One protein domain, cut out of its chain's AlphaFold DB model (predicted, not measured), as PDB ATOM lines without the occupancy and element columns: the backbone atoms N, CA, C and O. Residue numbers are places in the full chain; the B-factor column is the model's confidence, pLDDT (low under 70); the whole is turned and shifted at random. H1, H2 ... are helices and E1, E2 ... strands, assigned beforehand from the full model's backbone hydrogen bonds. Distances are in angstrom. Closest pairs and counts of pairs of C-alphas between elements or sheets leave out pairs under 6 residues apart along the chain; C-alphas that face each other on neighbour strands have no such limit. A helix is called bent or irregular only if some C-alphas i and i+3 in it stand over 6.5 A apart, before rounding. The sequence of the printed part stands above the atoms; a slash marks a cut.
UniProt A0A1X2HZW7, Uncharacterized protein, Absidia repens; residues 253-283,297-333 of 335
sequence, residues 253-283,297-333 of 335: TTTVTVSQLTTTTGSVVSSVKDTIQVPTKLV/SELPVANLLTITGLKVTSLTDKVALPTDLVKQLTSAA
ATOM      1  N   THR A 253     -27.797  24.999  -8.242       72.19
ATOM      2  CA  THR A 253     -28.704  23.905  -7.897       72.19
ATOM      3  C   THR A 253     -30.149  24.358  -8.037       72.19
ATOM      4  O   THR A 253     -30.529  25.418  -7.541       72.19
ATOM      5  N   THR A 254     -30.977  23.531  -8.661       79.38
ATOM      6  CA  THR A 254     -32.422  23.717  -8.740       79.38
ATOM      7  C   THR A 254     -33.101  22.711  -7.819       79.38
ATOM      8  O   THR A 254     -32.770  21.526  -7.812       79.38
ATOM      9  N   THR A 255     -34.056  23.197  -7.029       81.44
ATOM     10  CA  THR A 255     -34.875  22.356  -6.157       81.44
ATOM     11  C   THR A 255     -36.007  21.737  -6.960       81.44
ATOM     12  O   THR A 255     -36.790  22.459  -7.576       81.44
ATOM     13  N   VAL A 256     -36.113  20.413  -6.921       81.94
ATOM     14  CA  VAL A 256     -37.120  19.646  -7.664       81.94
ATOM     15  C   VAL A 256     -37.790  18.658  -6.721       81.94
ATOM     16  O   VAL A 256     -37.150  18.121  -5.813       81.94
ATOM     17  N   THR A 257     -39.088  18.440  -6.909       85.25
ATOM     18  CA  THR A 257     -39.817  17.395  -6.183       85.25
ATOM     19  C   THR A 257     -39.509  16.043  -6.819       85.25
ATOM     20  O   THR A 257     -39.489  15.933  -8.041       85.25
ATOM     21  N   VAL A 258     -39.292  15.002  -6.019       82.06
ATOM     22  CA  VAL A 258     -38.907  13.668  -6.514       82.06
ATOM     23  C   VAL A 258     -39.879  13.117  -7.567       82.06
ATOM     24  O   VAL A 258     -39.438  12.531  -8.551       82.06
ATOM     25  N   SER A 259     -41.180  13.381  -7.425       81.81
ATOM     26  CA  SER A 259     -42.214  13.017  -8.406       81.81
ATOM     27  C   SER A 259     -42.107  13.713  -9.767       81.81
ATOM     28  O   SER A 259     -42.882  13.403 -10.660       81.81
ATOM     29  N   GLN A 260     -41.208  14.682  -9.938       82.31
ATOM     30  CA  GLN A 260     -40.967  15.361 -11.215       82.31
ATOM     31  C   GLN A 260     -39.752  14.787 -11.952       82.31
ATOM     32  O   GLN A 260     -39.479  15.193 -13.078       82.31
ATOM     33  N   LEU A 261     -39.011  13.869 -11.325       82.56
ATOM     34  CA  LEU A 261     -37.857  13.216 -11.933       82.56
ATOM     35  C   LEU A 261     -38.305  12.069 -12.844       82.56
ATOM     36  O   LEU A 261     -39.333  11.434 -12.606       82.56
ATOM     37  N   THR A 262     -37.495  11.766 -13.853       81.69
ATOM     38  CA  THR A 262     -37.698  10.640 -14.767       81.69
ATOM     39  C   THR A 262     -36.772   9.479 -14.445       81.69
ATOM     40  O   THR A 262     -35.577   9.673 -14.199       81.69
ATOM     41  N   THR A 263     -37.309   8.264 -14.496       79.94
ATOM     42  CA  THR A 263     -36.578   7.009 -14.344       79.94
ATOM     43  C   THR A 263     -35.635   6.755 -15.523       79.94
ATOM     44  O   THR A 263     -35.700   7.407 -16.567       79.94
ATOM     45  N   THR A 264     -34.782   5.742 -15.391       71.25
ATOM     46  CA  THR A 264     -33.938   5.206 -16.470       71.25
ATOM     47  C   THR A 264     -34.716   4.804 -17.723       71.25
ATOM     48  O   THR A 264     -34.132   4.791 -18.805       71.25
ATOM     49  N   THR A 265     -36.011   4.500 -17.594       71.69
ATOM     50  CA  THR A 265     -36.903   4.125 -18.701       71.69
ATOM     51  C   THR A 265     -37.660   5.312 -19.304       71.69
ATOM     52  O   THR A 265     -38.459   5.106 -20.212       71.69
ATOM     53  N   GLY A 266     -37.438   6.538 -18.812       72.50
ATOM     54  CA  GLY A 266     -38.098   7.763 -19.287       72.50
ATOM     55  C   GLY A 266     -39.468   8.043 -18.659       72.50
ATOM     56  O   GLY A 266     -40.040   9.104 -18.876       72.50
ATOM     57  N   SER A 267     -39.991   7.134 -17.832       82.19
ATOM     58  CA  SER A 267     -41.242   7.353 -17.097       82.19
ATOM     59  C   SER A 267     -41.016   8.259 -15.889       82.19
ATOM     60  O   SER A 267     -39.912   8.339 -15.364       82.19
ATOM     61  N   VAL A 268     -42.059   8.927 -15.405       84.00
ATOM     62  CA  VAL A 268     -41.979   9.688 -14.152       84.00
ATOM     63  C   VAL A 268     -41.741   8.737 -12.973       84.00
ATOM     64  O   VAL A 268     -42.307   7.644 -12.931       84.00
ATOM     65  N   VAL A 269     -40.910   9.150 -12.012       81.94
ATOM     66  CA  VAL A 269     -40.652   8.404 -10.774       81.94
ATOM     67  C   VAL A 269     -41.966   8.206 -10.013       81.94
ATOM     68  O   VAL A 269     -42.599   9.155  -9.547       81.94
ATOM     69  N   SER A 270     -42.357   6.944  -9.877       84.19
ATOM     70  CA  SER A 270     -43.601   6.494  -9.243       84.19
ATOM     71  C   SER A 270     -43.352   5.790  -7.907       84.19
ATOM     72  O   SER A 270     -44.269   5.600  -7.109       84.19
ATOM     73  N   SER A 271     -42.097   5.428  -7.640       86.06
ATOM     74  CA  SER A 271     -41.642   4.812  -6.403       86.06
ATOM     75  C   SER A 271     -40.253   5.308  -6.025       86.06
ATOM     76  O   SER A 271     -39.387   5.506  -6.870       86.06
ATOM     77  N   VAL A 272     -39.976   5.419  -4.726       81.06
ATOM     78  CA  VAL A 272     -38.625   5.730  -4.214       81.06
ATOM     79  C   VAL A 272     -37.593   4.636  -4.527       81.06
ATOM     80  O   VAL A 272     -36.390   4.863  -4.402       81.06
ATOM     81  N   LYS A 273     -38.052   3.444  -4.930       82.62
ATOM     82  CA  LYS A 273     -37.194   2.356  -5.420       82.62
ATOM     83  C   LYS A 273     -36.804   2.521  -6.889       82.62
ATOM     84  O   LYS A 273     -35.911   1.810  -7.345       82.62
ATOM     85  N   ASP A 274     -37.458   3.429  -7.611       84.88
ATOM     86  CA  ASP A 274     -37.143   3.681  -9.007       84.88
ATOM     87  C   ASP A 274     -35.732   4.250  -9.130       84.88
ATOM     88  O   ASP A 274     -35.161   4.819  -8.193       84.88
ATOM     89  N   THR A 275     -35.143   4.048 -10.299       85.12
ATOM     90  CA  THR A 275     -33.745   4.374 -10.563       85.12
ATOM     91  C   THR A 275     -33.674   5.463 -11.618       85.12
ATOM     92  O   THR A 275     -34.408   5.415 -12.603       85.12
ATOM     93  N   ILE A 276     -32.806   6.447 -11.406       84.44
ATOM     94  CA  ILE A 276     -32.598   7.586 -12.303       84.44
ATOM     95  C   ILE A 276     -31.195   7.545 -12.910       84.44
ATOM     96  O   ILE A 276     -30.274   6.961 -12.336       84.44
ATOM     97  N   GLN A 277     -31.027   8.182 -14.068       82.19
ATOM     98  CA  GLN A 277     -29.732   8.301 -14.735       82.19
ATOM     99  C   GLN A 277     -29.013   9.574 -14.298       82.19
ATOM    100  O   GLN A 277     -29.447  10.683 -14.599       82.19
ATOM    101  N   VAL A 278     -27.886   9.421 -13.609       79.19
ATOM    102  CA  VAL A 278     -27.057  10.542 -13.159       79.19
ATOM    103  C   VAL A 278     -25.666  10.410 -13.778       79.19
ATOM    104  O   VAL A 278     -25.105   9.317 -13.774       79.19
ATOM    105  N   PRO A 279     -25.053  11.483 -14.303       76.44
ATOM    106  CA  PRO A 279     -23.663  11.446 -14.739       76.44
ATOM    107  C   PRO A 279     -22.746  10.900 -13.638       76.44
ATOM    108  O   PRO A 279     -22.772  11.382 -12.506       76.44
ATOM    109  N   THR A 280     -21.892   9.935 -13.985       70.44
ATOM    110  CA  THR A 280     -20.941   9.282 -13.055       70.44
ATOM    111  C   THR A 280     -20.102  10.277 -12.247       70.44
ATOM    112  O   THR A 280     -19.825  10.048 -11.076       70.44
ATOM    113  N   LYS A 281     -19.763  11.427 -12.843       69.44
ATOM    114  CA  LYS A 281     -18.996  12.518 -12.213       69.44
ATOM    115  C   LYS A 281     -19.699  13.182 -11.021       69.44
ATOM    116  O   LYS A 281     -19.036  13.842 -10.227       69.44
ATOM    117  N   LEU A 282     -21.021  13.050 -10.918       67.94
ATOM    118  CA  LEU A 282     -21.834  13.636  -9.847       67.94
ATOM    119  C   LEU A 282     -22.134  12.639  -8.719       67.94
ATOM    120  O   LEU A 282     -22.692  13.026  -7.696       67.94
ATOM    121  N   VAL A 283     -21.758  11.369  -8.881       68.25
ATOM    122  CA  VAL A 283     -21.930  10.337  -7.857       68.25
ATOM    123  C   VAL A 283     -20.640  10.254  -7.040       68.25
ATOM    124  O   VAL A 283     -19.651   9.682  -7.487       68.25
ATOM    125  N   SER A 297     -24.512   6.717 -14.500       80.56
ATOM    126  CA  SER A 297     -24.752   5.902 -13.315       80.56
ATOM    127  C   SER A 297     -26.246   5.767 -13.072       80.56
ATOM    128  O   SER A 297     -26.970   6.762 -13.027       80.56
ATOM    129  N   GLU A 298     -26.690   4.540 -12.848       81.12
ATOM    130  CA  GLU A 298     -28.042   4.255 -12.386       81.12
ATOM    131  C   GLU A 298     -28.098   4.395 -10.859       81.12
ATOM    132  O   GLU A 298     -27.425   3.656 -10.137       81.12
ATOM    133  N   LEU A 299     -28.857   5.378 -10.361       82.12
ATOM    134  CA  LEU A 299     -28.969   5.679  -8.933       82.12
ATOM    135  C   LEU A 299     -30.418   5.514  -8.448       82.12
ATOM    136  O   LEU A 299     -31.306   6.192  -8.969       82.12
ATOM    137  N   PRO A 300     -30.678   4.666  -7.435       84.69
ATOM    138  CA  PRO A 300     -31.985   4.601  -6.798       84.69
ATOM    139  C   PRO A 300     -32.357   5.947  -6.178       84.69
ATOM    140  O   PRO A 300     -31.544   6.561  -5.484       84.69
ATOM    141  N   VAL A 301     -33.603   6.373  -6.359       82.69
ATOM    142  CA  VAL A 301     -34.120   7.646  -5.836       82.69
ATOM    143  C   VAL A 301     -33.990   7.728  -4.311       82.69
ATOM    144  O   VAL A 301     -33.638   8.780  -3.787       82.69
ATOM    145  N   ALA A 302     -34.164   6.615  -3.596       82.56
ATOM    146  CA  ALA A 302     -33.966   6.529  -2.144       82.56
ATOM    147  C   ALA A 302     -32.537   6.870  -1.666       82.56
ATOM    148  O   ALA A 302     -32.322   7.128  -0.481       82.56
ATOM    149  N   ASN A 303     -31.548   6.855  -2.566       82.94
ATOM    150  CA  ASN A 303     -30.173   7.248  -2.255       82.94
ATOM    151  C   ASN A 303     -29.907   8.741  -2.495       82.94
ATOM    152  O   ASN A 303     -28.817   9.211  -2.170       82.94
ATOM    153  N   LEU A 304     -30.876   9.488  -3.035       82.75
ATOM    154  CA  LEU A 304     -30.797  10.942  -3.097       82.75
ATOM    155  C   LEU A 304     -30.953  11.548  -1.704       82.75
ATOM    156  O   LEU A 304     -31.624  10.995  -0.827       82.75
ATOM    157  N   LEU A 305     -30.342  12.717  -1.532       81.38
ATOM    158  CA  LEU A 305     -30.497  13.526  -0.336       81.38
ATOM    159  C   LEU A 305     -31.486  14.660  -0.600       81.38
ATOM    160  O   LEU A 305     -31.433  15.331  -1.634       81.38
ATOM    161  N   THR A 306     -32.381  14.879   0.353       79.50
ATOM    162  CA  THR A 306     -33.257  16.041   0.398       79.50
ATOM    163  C   THR A 306     -32.440  17.315   0.595       79.50
ATOM    164  O   THR A 306     -31.267  17.284   0.975       79.50
ATOM    165  N   ILE A 307     -33.082  18.470   0.420       74.88
ATOM    166  CA  ILE A 307     -32.494  19.783   0.738       74.88
ATOM    167  C   ILE A 307     -31.976  19.901   2.185       74.88
ATOM    168  O   ILE A 307     -31.146  20.758   2.467       74.88
ATOM    169  N   THR A 308     -32.453  19.051   3.100       73.81
ATOM    170  CA  THR A 308     -32.015  19.004   4.503       73.81
ATOM    171  C   THR A 308     -30.907  17.979   4.758       73.81
ATOM    172  O   THR A 308     -30.494  17.805   5.901       73.81
ATOM    173  N   GLY A 309     -30.417  17.292   3.719       75.44
ATOM    174  CA  GLY A 309     -29.371  16.272   3.829       75.44
ATOM    175  C   GLY A 309     -29.864  14.908   4.322       75.44
ATOM    176  O   GLY A 309     -29.047  14.049   4.650       75.44
ATOM    177  N   LEU A 310     -31.181  14.686   4.383       81.50
ATOM    178  CA  LEU A 310     -31.776  13.397   4.744       81.50
ATOM    179  C   LEU A 310     -31.999  12.544   3.498       81.50
ATOM    180  O   LEU A 310     -32.150  13.076   2.407       81.50
ATOM    181  N   LYS A 311     -32.055  11.219   3.639       83.75
ATOM    182  CA  LYS A 311     -32.428  10.357   2.509       83.75
ATOM    183  C   LYS A 311     -33.872  10.613   2.090       83.75
ATOM    184  O   LYS A 311     -34.731  10.819   2.946       83.75
ATOM    185  N   VAL A 312     -34.134  10.556   0.789       83.06
ATOM    186  CA  VAL A 312     -35.496  10.617   0.243       83.06
ATOM    187  C   VAL A 312     -36.310   9.417   0.735       83.06
ATOM    188  O   VAL A 312     -35.897   8.266   0.588       83.06
ATOM    189  N   THR A 313     -37.484   9.694   1.300       84.69
ATOM    190  CA  THR A 313     -38.426   8.687   1.821       84.69
ATOM    191  C   THR A 313     -39.806   8.774   1.172       84.69
ATOM    192  O   THR A 313     -40.527   7.778   1.150       84.69
ATOM    193  N   SER A 314     -40.150   9.928   0.590       84.12
ATOM    194  CA  SER A 314     -41.415  10.189  -0.097       84.12
ATOM    195  C   SER A 314     -41.195  10.810  -1.479       84.12
ATOM    196  O   SER A 314     -40.239  11.542  -1.717       84.12
ATOM    197  N   LEU A 315     -42.145  10.586  -2.389       81.44
ATOM    198  CA  LEU A 315     -42.190  11.235  -3.706       81.44
ATOM    199  C   LEU A 315     -42.421  12.752  -3.621       81.44
ATOM    200  O   LEU A 315     -42.155  13.469  -4.582       81.44
ATOM    201  N   THR A 316     -42.916  13.243  -2.482       84.31
ATOM    202  CA  THR A 316     -43.110  14.676  -2.210       84.31
ATOM    203  C   THR A 316     -41.842  15.370  -1.718       84.31
ATOM    204  O   THR A 316     -41.844  16.592  -1.558       84.31
ATOM    205  N   ASP A 317     -40.777  14.613  -1.447       85.75
ATOM    206  CA  ASP A 317     -39.536  15.173  -0.932       85.75
ATOM    207  C   ASP A 317     -38.857  16.043  -1.992       85.75
ATOM    208  O   ASP A 317     -38.919  15.785  -3.197       85.75
ATOM    209  N   LYS A 318     -38.205  17.109  -1.524       85.19
ATOM    210  CA  LYS A 318     -37.486  18.055  -2.375       85.19
ATOM    211  C   LYS A 318     -35.998  17.763  -2.336       85.19
ATOM    212  O   LYS A 318     -35.403  17.736  -1.257       85.19
ATOM    213  N   VAL A 319     -35.404  17.614  -3.513       85.00
ATOM    214  CA  VAL A 319     -33.969  17.386  -3.705       85.00
ATOM    215  C   VAL A 319     -33.347  18.589  -4.413       85.00
ATOM    216  O   VAL A 319     -33.966  19.183  -5.297       85.00
ATOM    217  N   ALA A 320     -32.138  18.976  -4.006       83.38
ATOM    218  CA  ALA A 320     -31.353  19.997  -4.695       83.38
ATOM    219  C   ALA A 320     -30.389  19.304  -5.659       83.38
ATOM    220  O   ALA A 320     -29.468  18.610  -5.231       83.38
ATOM    221  N   LEU A 321     -30.612  19.483  -6.959       82.19
ATOM    222  CA  LEU A 321     -29.790  18.885  -8.010       82.19
ATOM    223  C   LEU A 321     -29.196  19.986  -8.895       82.19
ATOM    224  O   LEU A 321     -29.817  21.041  -9.037       82.19
ATOM    225  N   PRO A 322     -28.023  19.778  -9.520       80.88
ATOM    226  CA  PRO A 322     -27.485  20.724 -10.495       80.88
ATOM    227  C   PRO A 322     -28.508  21.038 -11.592       80.88
ATOM    228  O   PRO A 322     -29.163  20.131 -12.106       80.88
ATOM    229  N   THR A 323     -28.648  22.309 -11.974       79.56
ATOM    230  CA  THR A 323     -29.683  22.751 -12.928       79.56
ATOM    231  C   THR A 323     -29.627  22.006 -14.266       79.56
ATOM    232  O   THR A 323     -30.665  21.684 -14.843       79.56
ATOM    233  N   ASP A 324     -28.429  21.672 -14.747       77.50
ATOM    234  CA  ASP A 324     -28.258  20.903 -15.985       77.50
ATOM    235  C   ASP A 324     -28.749  19.455 -15.845       77.50
ATOM    236  O   ASP A 324     -29.356  18.913 -16.769       77.50
ATOM    237  N   LEU A 325     -28.564  18.854 -14.666       79.56
ATOM    238  CA  LEU A 325     -29.077  17.521 -14.357       79.56
ATOM    239  C   LEU A 325     -30.606  17.531 -14.253       79.56
ATOM    240  O   LEU A 325     -31.265  16.633 -14.766       79.56
ATOM    241  N   VAL A 326     -31.176  18.572 -13.643       81.19
ATOM    242  CA  VAL A 326     -32.632  18.754 -13.569       81.19
ATOM    243  C   VAL A 326     -33.250  18.815 -14.958       81.19
ATOM    244  O   VAL A 326     -34.244  18.140 -15.203       81.19
ATOM    245  N   LYS A 327     -32.657  19.565 -15.892       80.62
ATOM    246  CA  LYS A 327     -33.155  19.632 -17.275       80.62
ATOM    247  C   LYS A 327     -33.159  18.259 -17.944       80.62
ATOM    248  O   LYS A 327     -34.130  17.921 -18.613       80.62
ATOM    249  N   GLN A 328     -32.121  17.453 -17.742       78.56
ATOM    250  CA  GLN A 328     -32.049  16.095 -18.295       78.56
ATOM    251  C   GLN A 328     -33.092  15.157 -17.668       78.56
ATOM    252  O   GLN A 328     -33.777  14.439 -18.387       78.56
ATOM    253  N   LEU A 329     -33.260  15.219 -16.345       78.00
ATOM    254  CA  LEU A 329     -34.169  14.356 -15.582       78.00
ATOM    255  C   LEU A 329     -35.640  14.793 -15.605       78.00
ATOM    256  O   LEU A 329     -36.469  14.128 -14.999       78.00
ATOM    257  N   THR A 330     -35.974  15.918 -16.235       74.50
ATOM    258  CA  THR A 330     -37.361  16.406 -16.357       74.50
ATOM    259  C   THR A 330     -37.828  16.464 -17.811       74.50
ATOM    260  O   THR A 330     -39.011  16.287 -18.077       74.50
ATOM    261  N   SER A 331     -36.916  16.650 -18.774       62.84
ATOM    262  CA  SER A 331     -37.251  16.692 -20.209       62.84
ATOM    263  C   SER A 331     -37.560  15.324 -20.823       62.84
ATOM    264  O   SER A 331     -38.260  15.255 -21.833       62.84
ATOM    265  N   ALA A 332     -37.097  14.229 -20.211       55.53
ATOM    266  CA  ALA A 332     -37.394  12.880 -20.691       55.53
ATOM    267  C   ALA A 332     -38.869  12.465 -20.497       55.53
ATOM    268  O   ALA A 332     -39.295  11.499 -21.113       55.53
ATOM    269  N   ALA A 333     -39.663  13.213 -19.715       49.84
ATOM    270  CA  ALA A 333     -41.087  12.940 -19.477       49.84
ATOM    271  C   ALA A 333     -42.017  13.437 -20.604       49.84
ATOM    272  O   ALA A 333     -43.227  13.234 -20.531       49.84
TER     273      ALA A 333
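Overview. This is residues 253 to 283 and 297 to 333 of the 335 residues of an uncharacterized protein of Absidia repens (UniProt A0A1X2HZW7). Two small two-stranded ribbons, E1 with E4 and E2 with E3, stand on two sides of a compact body; two long loops, residues 258 to 274 and 301 to 317, each cross from one ribbon to the other, and one helix, H1, lies along one side, following E4 and coming near both E1 and E2. The printed part has 68 residues, with four named strands and one named helix in the order E1, E2, E3, E4, H1. Each sheet is antiparallel, in the orders E1 - E4 and E2 - E3. The class is mixed, helices and strands, though under half of the residues are in named elements. The whole is compact and rounded, with a radius of gyration of the C-alphas of 10.4 A and spans of 26 by 23 by 17 A.

Arrangement. E1, residues 253 to 257, and E4, residues 318 to 322, are antiparallel neighbours, with 145 degrees between their directions. N 254 and O 321 are 2.8 A apart and N 319 and O 256 are 2.9 A apart, both within hydrogen-bond range. H1, residues 323 to 333, follows E4 by a tight link with 0 residues between. The closest C-alphas of E1 and H1 are those of Thr 254 and Thr 323, 5.1 A apart. E2, residues 275 to 279, comes closest to H1 at the C-alphas of Val 278 and Leu 325, 7.4 A apart. E2 and E3, residues 297 to 300, are antiparallel neighbours at 144 degrees, with N 276 and O 299 2.9 A apart and N 297 and O 278 2.8 A apart, within hydrogen-bond range. E3 and H1 are apart, and so are E1 and E3, E2 and E4, E1 and E2, and E3 and E4. In H1, 5 of 7 O i to N i+4 pairs are within hydrogen-bond range.

Along the chain. E1 begins at C-alpha 253, (-28.704, 23.905, -7.897), and is 13.0 A long. E4 is 13.2 A long, E2 13.0 A and E3 9.8 A. E2 begins at C-alpha 275, (-33.745, 4.374, -10.563). H1 is 16.4 A long and ends at C-alpha 333, (-41.087, 12.940, -19.477). H1 is neither bent nor irregular, but only just: C-alphas 329 and 332 are 6.2 A apart.

Size, cuts and confidence. The two C-alphas farthest apart are those of Thr 265 and Thr 308, 28.0 A. Residues 284 to 296 are not printed, and C-alphas 283 and 297 are 7.6 A apart across this cut, which lies in the link from E2 to E3. The links E1 to E2 and E3 to E4 are long, with 17 residues each. The mean pLDDT of the printed part is 79.2; residues 281 to 283 and 331 to 333 are under 70.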